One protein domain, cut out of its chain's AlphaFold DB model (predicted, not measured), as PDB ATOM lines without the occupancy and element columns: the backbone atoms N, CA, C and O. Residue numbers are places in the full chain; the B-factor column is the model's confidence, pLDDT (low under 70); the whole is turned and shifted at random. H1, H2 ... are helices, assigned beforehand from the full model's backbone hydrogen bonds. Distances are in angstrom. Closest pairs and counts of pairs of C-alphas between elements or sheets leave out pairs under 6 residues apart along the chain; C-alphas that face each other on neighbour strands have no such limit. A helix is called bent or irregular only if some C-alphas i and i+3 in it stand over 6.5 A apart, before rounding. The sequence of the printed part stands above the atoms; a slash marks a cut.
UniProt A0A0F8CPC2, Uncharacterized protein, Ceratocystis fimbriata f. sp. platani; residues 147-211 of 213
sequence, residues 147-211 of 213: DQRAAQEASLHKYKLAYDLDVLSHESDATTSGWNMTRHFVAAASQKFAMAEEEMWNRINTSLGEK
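AT A GLANCE: This is residues 147 to 211 of the 213 residues of an uncharacterized protein of Ceratocystis fimbriata f. sp. platani (UniProt A0A0F8CPC2). Two long helices, H1 and then the longer H2, meet near their ends as an open V, with residues 171 to 174 linking them at the corner. The two arms spread away from each other, and nothing fills the space between them. The printed part has 65 residues with two named helices, H1 then H2, and no named strand, and its class is all helix. It is extended, with a radius of gyration of the C-alphas of 20.6 A, and flat, its C-alphas spanning 64 by 36 by 9 A.

HOW THE PARTS SIT: Start with H1, residues 147 to 170, and go on through the tight link of 4 residues to H2, residues 175 to 209. The two helices are close but not clearly touching, with 1 pair of C-alphas within 8 A. Look at Leu 168 and Thr 176, whose C-alphas are the closest of the two helices, 8.0 A apart. The helices run opposite ways at a steep tilt of 44 degrees, and their centres are 28.3 A apart. Residues 147 to 163, 169 to 175 and 178 to 211 stand free. Along the backbone, 19 of 20 O i to N i+4 pairs in H1 and 29 of 31 in H2 are within hydrogen-bond range.

IN THESE COORDINATES: Find C-alpha 147 at (-1.416, 55.963, 39.335); from there H1 runs 35.3 A to C-alpha 170 at (-21.462, 48.725, 11.172). H2 begins at C-alpha 175 and runs 51.8 A to C-alpha 209 at (37.249, 42.638, 26.653). Neither helix is bent.

THE WHOLE: The two C-alphas farthest apart are those of His 170 and Lys 211, at 64.5 A. The printed part has no cut. The model's mean pLDDT over the printed part is 71.4; look for values under 70 at residues 157 to 178 and 210 to 211.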
ATOM      1  N   ASP A 147      -0.769  57.279  39.288       88.81
ATOM      2  CA  ASP A 147      -1.416  55.963  39.335       88.81
ATOM      3  C   ASP A 147      -2.931  56.049  39.115       88.81
ATOM      4  O   ASP A 147      -3.517  55.221  38.415       88.81
ATOM      5  N   GLN A 148      -3.581  57.075  39.668       89.50
ATOM      6  CA  GLN A 148      -5.016  57.293  39.475       89.50
ATOM      7  C   GLN A 148      -5.338  57.672  38.028       89.50
ATOM      8  O   GLN A 148      -6.337  57.198  37.484       89.50
ATOM      9  N   ARG A 149      -4.476  58.467  37.381       87.38
ATOM     10  CA  ARG A 149      -4.605  58.805  35.959       87.38
ATOM     11  C   ARG A 149      -4.451  57.565  35.084       87.38
ATOM     12  O   ARG A 149      -5.299  57.327  34.232       87.38
ATOM     13  N   ALA A 150      -3.445  56.732  35.352       84.31
ATOM     14  CA  ALA A 150      -3.248  55.475  34.633       84.31
ATOM     15  C   ALA A 150      -4.448  54.524  34.794       84.31
ATOM     16  O   ALA A 150      -4.909  53.923  33.823       84.31
ATOM     17  N   ALA A 151      -5.012  54.422  36.001       84.62
ATOM     18  CA  ALA A 151      -6.211  53.623  36.249       84.62
ATOM     19  C   ALA A 151      -7.452  54.183  35.524       84.62
ATOM     20  O   ALA A 151      -8.237  53.417  34.955       84.62
ATOM     21  N   GLN A 152      -7.620  55.509  35.501       84.88
ATOM     22  CA  GLN A 152      -8.705  56.170  34.777       84.88
ATOM     23  C   GLN A 152      -8.573  55.958  33.264       84.88
ATOM     24  O   GLN A 152      -9.545  55.559  32.623       84.88
ATOM     25  N   GLU A 153      -7.384  56.145  32.697       81.56
ATOM     26  CA  GLU A 153      -7.105  55.886  31.282       81.56
ATOM     27  C   GLU A 153      -7.352  54.420  30.922       81.56
ATOM     28  O   GLU A 153      -8.012  54.135  29.923       81.56
ATOM     29  N   ALA A 154      -6.938  53.479  31.777       81.81
ATOM     30  CA  ALA A 154      -7.229  52.060  31.593       81.81
ATOM     31  C   ALA A 154      -8.739  51.763  31.618       81.81
ATOM     32  O   ALA A 154      -9.211  50.890  30.887       81.81
ATOM     33  N   SER A 155      -9.519  52.482  32.432       75.75
ATOM     34  CA  SER A 155     -10.979  52.352  32.452       75.75
ATOM     35  C   SER A 155     -11.630  52.924  31.188       75.75
ATOM     36  O   SER A 155     -12.451  52.248  30.574       75.75
ATOM     37  N   LEU A 156     -11.202  54.105  30.728       77.56
ATOM     38  CA  LEU A 156     -11.678  54.721  29.485       77.56
ATOM     39  C   LEU A 156     -11.310  53.880  28.265       77.56
ATOM     40  O   LEU A 156     -12.120  53.740  27.354       77.56
ATOM     41  N   HIS A 157     -10.131  53.259  28.269       68.44
ATOM     42  CA  HIS A 157      -9.707  52.358  27.207       68.44
ATOM     43  C   HIS A 157     -10.648  51.151  27.075       68.44
ATOM     44  O   HIS A 157     -10.943  50.732  25.961       68.44
ATOM     45  N   LYS A 158     -11.196  50.626  28.181       63.59
ATOM     46  CA  LYS A 158     -12.197  49.541  28.134       63.59
ATOM     47  C   LYS A 158     -13.500  49.987  27.466       63.59
ATOM     48  O   LYS A 158     -14.055  49.234  26.672       63.59
ATOM     49  N   TYR A 159     -13.960  51.207  27.745       61.62
ATOM     50  CA  TYR A 159     -15.152  51.769  27.101       61.62
ATOM     51  C   TYR A 159     -14.906  52.133  25.632       61.62
ATOM     52  O   TYR A 159     -15.760  51.877  24.789       61.62
ATOM     53  N   LYS A 160     -13.719  52.655  25.306       64.44
ATOM     54  CA  LYS A 160     -13.312  52.943  23.929       64.44
ATOM     55  C   LYS A 160     -13.209  51.671  23.091       64.44
ATOM     56  O   LYS A 160     -13.724  51.656  21.985       64.44
ATOM     57  N   LEU A 161     -12.629  50.596  23.629       62.44
ATOM     58  CA  LEU A 161     -12.593  49.290  22.962       62.44
ATOM     59  C   LEU A 161     -13.997  48.736  22.696       62.44
ATOM     60  O   LEU A 161     -14.206  48.099  21.671       62.44
ATOM     61  N   ALA A 162     -14.956  48.975  23.595       59.06
ATOM     62  CA  ALA A 162     -16.339  48.552  23.397       59.06
ATOM     63  C   ALA A 162     -17.054  49.368  22.303       59.06
ATOM     64  O   ALA A 162     -17.810  48.797  21.524       59.06
ATOM     65  N   TYR A 163     -16.788  50.675  22.212       57.59
ATOM     66  CA  TYR A 163     -17.335  51.530  21.154       57.59
ATOM     67  C   TYR A 163     -16.671  51.277  19.791       57.59
ATOM     68  O   TYR A 163     -17.370  51.158  18.791       57.59
ATOM     69  N   ASP A 164     -15.347  51.091  19.749       53.84
ATOM     70  CA  ASP A 164     -14.635  50.671  18.532       53.84
ATOM     71  C   ASP A 164     -15.137  49.302  18.042       53.84
ATOM     72  O   ASP A 164     -15.224  49.086  16.839       53.84
ATOM     73  N   LEU A 165     -15.519  48.386  18.943       57.56
ATOM     74  CA  LEU A 165     -16.094  47.086  18.570       57.56
ATOM     75  C   LEU A 165     -17.511  47.202  17.975       57.56
ATOM     76  O   LEU A 165     -17.863  46.418  17.097       57.56
ATOM     77  N   ASP A 166     -18.306  48.176  18.423       50.53
ATOM     78  CA  ASP A 166     -19.647  48.455  17.887       50.53
ATOM     79  C   ASP A 166     -19.571  49.162  16.521       50.53
ATOM     80  O   ASP A 166     -20.268  48.780  15.579       50.53
ATOM     81  N   VAL A 167     -18.626  50.096  16.351       53.16
ATOM     82  CA  VAL A 167     -18.308  50.733  15.057       53.16
ATOM     83  C   VAL A 167     -17.721  49.722  14.059       53.16
ATOM     84  O   VAL A 167     -18.079  49.736  12.883       53.16
ATOM     85  N   LEU A 168     -16.921  48.756  14.526       50.31
ATOM     86  CA  LEU A 168     -16.453  47.611  13.732       50.31
ATOM     87  C   LEU A 168     -17.582  46.670  13.270       50.31
ATOM     88  O   LEU A 168     -17.346  45.840  12.392       50.31
ATOM     89  N   SER A 169     -18.790  46.767  13.839       50.12
ATOM     90  CA  SER A 169     -19.943  45.966  13.410       50.12
ATOM     91  C   SER A 169     -20.772  46.629  12.301       50.12
ATOM     92  O   SER A 169     -21.501  45.927  11.599       50.12
ATOM     93  N   HIS A 170     -20.641  47.951  12.112       48.34
ATOM     94  CA  HIS A 170     -21.462  48.725  11.172       48.34
ATOM     95  C   HIS A 170     -20.690  49.309   9.970       48.34
ATOM     96  O   HIS A 170     -21.309  49.854   9.060       48.34
ATOM     97  N   GLU A 171     -19.371  49.158   9.866       44.84
ATOM     98  CA  GLU A 171     -18.657  49.594   8.659       44.84
ATOM     99  C   GLU A 171     -17.731  48.504   8.125       44.84
ATOM    100  O   GLU A 171     -16.613  48.279   8.584       44.84
ATOM    101  N   SER A 172     -18.228  47.815   7.102       50.75
ATOM    102  CA  SER A 172     -17.444  46.999   6.187       50.75
ATOM    103  C   SER A 172     -16.614  47.891   5.259       50.75
ATOM    104  O   SER A 172     -16.787  47.820   4.046       50.75
ATOM    105  N   ASP A 173     -15.735  48.728   5.808       47.16
ATOM    106  CA  ASP A 173     -14.793  49.503   5.005       47.16
ATOM    107  C   ASP A 173     -13.349  49.153   5.364       47.16
ATOM    108  O   ASP A 173     -12.922  49.103   6.519       47.16
ATOM    109  N   ALA A 174     -12.590  48.837   4.316       53.00
ATOM    110  CA  ALA A 174     -11.271  48.210   4.328       53.00
ATOM    111  C   ALA A 174     -10.164  49.009   5.055       53.00
ATOM    112  O   ALA A 174      -9.018  48.562   5.130       53.00
ATOM    113  N   THR A 175     -10.482  50.176   5.608       53.94
ATOM    114  CA  THR A 175      -9.550  51.118   6.234       53.94
ATOM    115  C   THR A 175      -9.185  50.724   7.669       53.94
ATOM    116  O   THR A 175      -8.019  50.836   8.054       53.94
ATOM    117  N   THR A 176     -10.117  50.157   8.441       54.00
ATOM    118  CA  THR A 176      -9.853  49.715   9.828       54.00
ATOM    119  C   THR A 176      -8.979  48.452   9.881       54.00
ATOM    120  O   THR A 176      -8.201  48.254  10.815       54.00
ATOM    121  N   SER A 177      -9.021  47.629   8.826       61.16
ATOM    122  CA  SER A 177      -8.143  46.461   8.650       61.16
ATOM    123  C   SER A 177      -6.666  46.856   8.481       61.16
ATOM    124  O   SER A 177      -5.772  46.229   9.059       61.16
ATOM    125  N   GLY A 178      -6.399  47.954   7.760       64.88
ATOM    126  CA  GLY A 178      -5.044  48.432   7.474       64.88
ATOM    127  C   GLY A 178      -4.265  48.819   8.731       64.88
ATOM    128  O   GLY A 178      -3.125  48.401   8.896       64.88
ATOM    129  N   TRP A 179      -4.895  49.530   9.669       78.31
ATOM    130  CA  TRP A 179      -4.234  49.961  10.907       78.31
ATOM    131  C   TRP A 179      -3.834  48.792  11.815       78.31
ATOM    132  O   TRP A 179      -2.748  48.805  12.402       78.31
ATOM    133  N   ASN A 180      -4.677  47.759  11.912       74.81
ATOM    134  CA  ASN A 180      -4.332  46.541  12.647       74.81
ATOM    135  C   ASN A 180      -3.147  45.824  11.992       74.81
ATOM    136  O   ASN A 180      -2.194  45.456  12.678       74.81
ATOM    137  N   MET A 181      -3.151  45.709  10.663       74.56
ATOM    138  CA  MET A 181      -2.035  45.133   9.915       74.56
ATOM    139  C   MET A 181      -0.739  45.942  10.104       74.56
ATOM    140  O   MET A 181       0.303  45.365  10.410       74.56
ATOM    141  N   THR A 182      -0.798  47.275  10.035       70.38
ATOM    142  CA  THR A 182       0.344  48.162  10.307       70.38
ATOM    143  C   THR A 182       0.897  47.963  11.717       70.38
ATOM    144  O   THR A 182       2.112  47.854  11.875       70.38
ATOM    145  N   ARG A 183       0.047  47.840  12.746       73.62
ATOM    146  CA  ARG A 183       0.507  47.552  14.119       73.62
ATOM    147  C   ARG A 183       1.246  46.220  14.214       73.62
ATOM    148  O   ARG A 183       2.268  46.158  14.892       73.62
ATOM    149  N   HIS A 184       0.779  45.184  13.519       74.81
ATOM    150  CA  HIS A 184       1.478  43.898  13.472       74.81
ATOM    151  C   HIS A 184       2.841  44.000  12.780       74.81
ATOM    152  O   HIS A 184       3.818  43.453  13.293       74.81
ATOM    153  N   PHE A 185       2.940  44.746  11.675       73.38
ATOM    154  CA  PHE A 185       4.222  44.997  11.010       73.38
ATOM    155  C   PHE A 185       5.195  45.778  11.894       73.38
ATOM    156  O   PHE A 185       6.360  45.398  11.999       73.38
ATOM    157  N   VAL A 186       4.722  46.822  12.578       83.88
ATOM    158  CA  VAL A 186       5.541  47.609  13.511       83.88
ATOM    159  C   VAL A 186       6.000  46.750  14.688       83.88
ATOM    160  O   VAL A 186       7.178  46.780  15.040       83.88
ATOM    161  N   ALA A 187       5.116  45.925  15.256       79.94
ATOM    162  CA  ALA A 187       5.472  45.008  16.335       79.94
ATOM    163  C   ALA A 187       6.540  43.996  15.886       79.94
ATOM    164  O   ALA A 187       7.562  43.843  16.555       79.94
ATOM    165  N   ALA A 188       6.364  43.365  14.722       75.12
ATOM    166  CA  ALA A 188       7.336  42.418  14.178       75.12
ATOM    167  C   ALA A 188       8.686  43.083  13.850       75.12
ATOM    168  O   ALA A 188       9.741  42.511  14.123       75.12
ATOM    169  N   ALA A 189       8.678  44.302  13.304       72.25
ATOM    170  CA  ALA A 189       9.898  45.062  13.045       72.25
ATOM    171  C   ALA A 189      10.619  45.452  14.345       72.25
ATOM    172  O   ALA A 189      11.839  45.325  14.429       72.25
ATOM    173  N   SER A 190       9.879  45.858  15.382       75.06
ATOM    174  CA  SER A 190      10.459  46.234  16.679       75.06
ATOM    175  C   SER A 190      11.209  45.078  17.350       75.06
ATOM    176  O   SER A 190      12.289  45.279  17.897       75.06
ATOM    177  N   GLN A 191      10.701  43.849  17.224       79.62
ATOM    178  CA  GLN A 191      11.376  42.657  17.743       79.62
ATOM    179  C   GLN A 191      12.694  42.382  17.012       79.62
ATOM    180  O   GLN A 191      13.685  42.023  17.643       79.62
ATOM    181  N   LYS A 192      12.740  42.610  15.693       75.88
ATOM    182  CA  LYS A 192      13.976  42.465  14.908       75.88
ATOM    183  C   LYS A 192      15.034  43.497  15.302       75.88
ATOM    184  O   LYS A 192      16.207  43.147  15.370       75.88
ATOM    185  N   PHE A 193      14.630  44.735  15.600       80.12
ATOM    186  CA  PHE A 193      15.554  45.744  16.124       80.12
ATOM    187  C   PHE A 193      16.096  45.368  17.502       80.12
ATOM    188  O   PHE A 193      17.298  45.482  17.709       80.12
ATOM    189  N   ALA A 194      15.254  44.849  18.399       80.31
ATOM    190  CA  ALA A 194      15.698  44.407  19.720       80.31
ATOM    191  C   ALA A 194      16.736  43.269  19.639       80.31
ATOM    192  O   ALA A 194      17.755  43.317  20.322       80.31
ATOM    193  N   MET A 195      16.528  42.288  18.752       76.81
ATOM    194  CA  MET A 195      17.501  41.209  18.525       76.81
ATOM    195  C   MET A 195      18.818  41.722  17.925       76.81
ATOM    196  O   MET A 195      19.897  41.285  18.320       76.81
ATOM    197  N   ALA A 196      18.744  42.662  16.978       80.75
ATOM    198  CA  ALA A 196      19.934  43.262  16.377       80.75
ATOM    199  C   ALA A 196      20.712  44.139  17.373       80.75
ATOM    200  O   ALA A 196      21.943  44.168  17.348       80.75
ATOM    201  N   GLU A 197      20.011  44.844  18.262       83.56
ATOM    202  CA  GLU A 197      20.621  45.646  19.319       83.56
ATOM    203  C   GLU A 197      21.344  44.760  20.342       83.56
ATOM    204  O   GLU A 197      22.486  45.044  20.698       83.56
ATOM    205  N   GLU A 198      20.739  43.645  20.751       87.12
ATOM    206  CA  GLU A 198      21.385  42.663  21.627       87.12
ATOM    207  C   GLU A 198      22.675  42.104  21.004       87.12
ATOM    208  O   GLU A 198      23.720  42.035  21.659       87.12
ATOM    209  N   GLU A 199      22.647  41.768  19.712       81.44
ATOM    210  CA  GLU A 199      23.837  41.307  18.995       81.44
ATOM    211  C   GLU A 199      24.930  42.388  18.933       81.44
ATOM    212  O   GLU A 199      26.117  42.093  19.109       81.44
ATOM    213  N   MET A 200      24.545  43.649  18.724       90.44
ATOM    214  CA  MET A 200      25.471  44.782  18.714       90.44
ATOM    215  C   MET A 200      26.148  44.962  20.073       90.44
ATOM    216  O   MET A 200      27.375  45.076  20.135       90.44
ATOM    217  N   TRP A 201      25.376  44.939  21.159       91.00
ATOM    218  CA  TRP A 201      25.911  45.059  22.513       91.00
ATOM    219  C   TRP A 201      26.855  43.909  22.859       91.00
ATOM    220  O   TRP A 201      27.914  44.144  23.444       91.00
ATOM    221  N   ASN A 202      26.541  42.687  22.424       84.88
ATOM    222  CA  ASN A 202      27.429  41.541  22.599       84.88
ATOM    223  C   ASN A 202      28.771  41.740  21.880       84.88
ATOM    224  O   ASN A 202      29.817  41.508  22.481       84.88
ATOM    225  N   ARG A 203      28.765  42.239  20.636       84.31
ATOM    226  CA  ARG A 203      29.998  42.540  19.880       84.31
ATOM    227  C   ARG A 203      30.821  43.661  20.513       84.31
ATOM    228  O   ARG A 203      32.050  43.602  20.520       84.31
ATOM    229  N   ILE A 204      30.162  44.690  21.042       85.31
ATOM    230  CA  ILE A 204      30.843  45.787  21.736       85.31
ATOM    231  C   ILE A 204      31.538  45.247  22.987       85.31
ATOM    232  O   ILE A 204      32.735  45.466  23.159       85.31
ATOM    233  N   ASN A 205      30.827  44.474  23.807       84.25
ATOM    234  CA  ASN A 205      31.371  43.926  25.047       84.25
ATOM    235  C   ASN A 205      32.528  42.948  24.804       84.25
ATOM    236  O   ASN A 205      33.524  43.002  25.523       84.25
ATOM    237  N   THR A 206      32.448  42.103  23.772       80.50
ATOM    238  CA  THR A 206      33.558  41.205  23.421       80.50
ATOM    239  C   THR A 206      34.772  41.976  22.903       80.50
ATOM    240  O   THR A 206      35.884  41.736  23.366       80.50
ATOM    241  N   SER A 207      34.577  42.965  22.024       77.06
ATOM    242  CA  SER A 207      35.680  43.772  21.476       77.06
ATOM    243  C   SER A 207      36.368  44.686  22.502       77.06
ATOM    244  O   SER A 207      37.526  45.062  22.313       77.06
ATOM    245  N   LEU A 208      35.667  45.058  23.578       70.19
ATOM    246  CA  LEU A 208      36.237  45.801  24.705       70.19
ATOM    247  C   LEU A 208      36.993  44.885  25.672       70.19
ATOM    248  O   LEU A 208      38.005  45.310  26.220       70.19
ATOM    249  N   GLY A 209      36.542  43.639  25.850       70.06
ATOM    250  CA  GLY A 209      37.249  42.638  26.653       70.06
ATOM    251  C   GLY A 209      38.579  42.198  26.034       70.06
ATOM    252  O   GLY A 209      39.559  42.048  26.748       70.06
ATOM    253  N   GLU A 210      38.644  42.067  24.707       62.78
ATOM    254  CA  GLU A 210      39.847  41.609  23.989       62.78
ATOM    255  C   GLU A 210      40.960  42.675  23.894       62.78
ATOM    256  O   GLU A 210      42.110  42.356  23.619       62.78
ATOM    257  N   LYS A 211      40.648  43.955  24.140       60.12
ATOM    258  CA  LYS A 211      41.629  45.062  24.137       60.12
ATOM    259  C   LYS A 211      42.242  45.354  25.512       60.12
ATOM    260  O   LYS A 211      42.997  46.318  25.630       60.12
TER     261      LYS A 211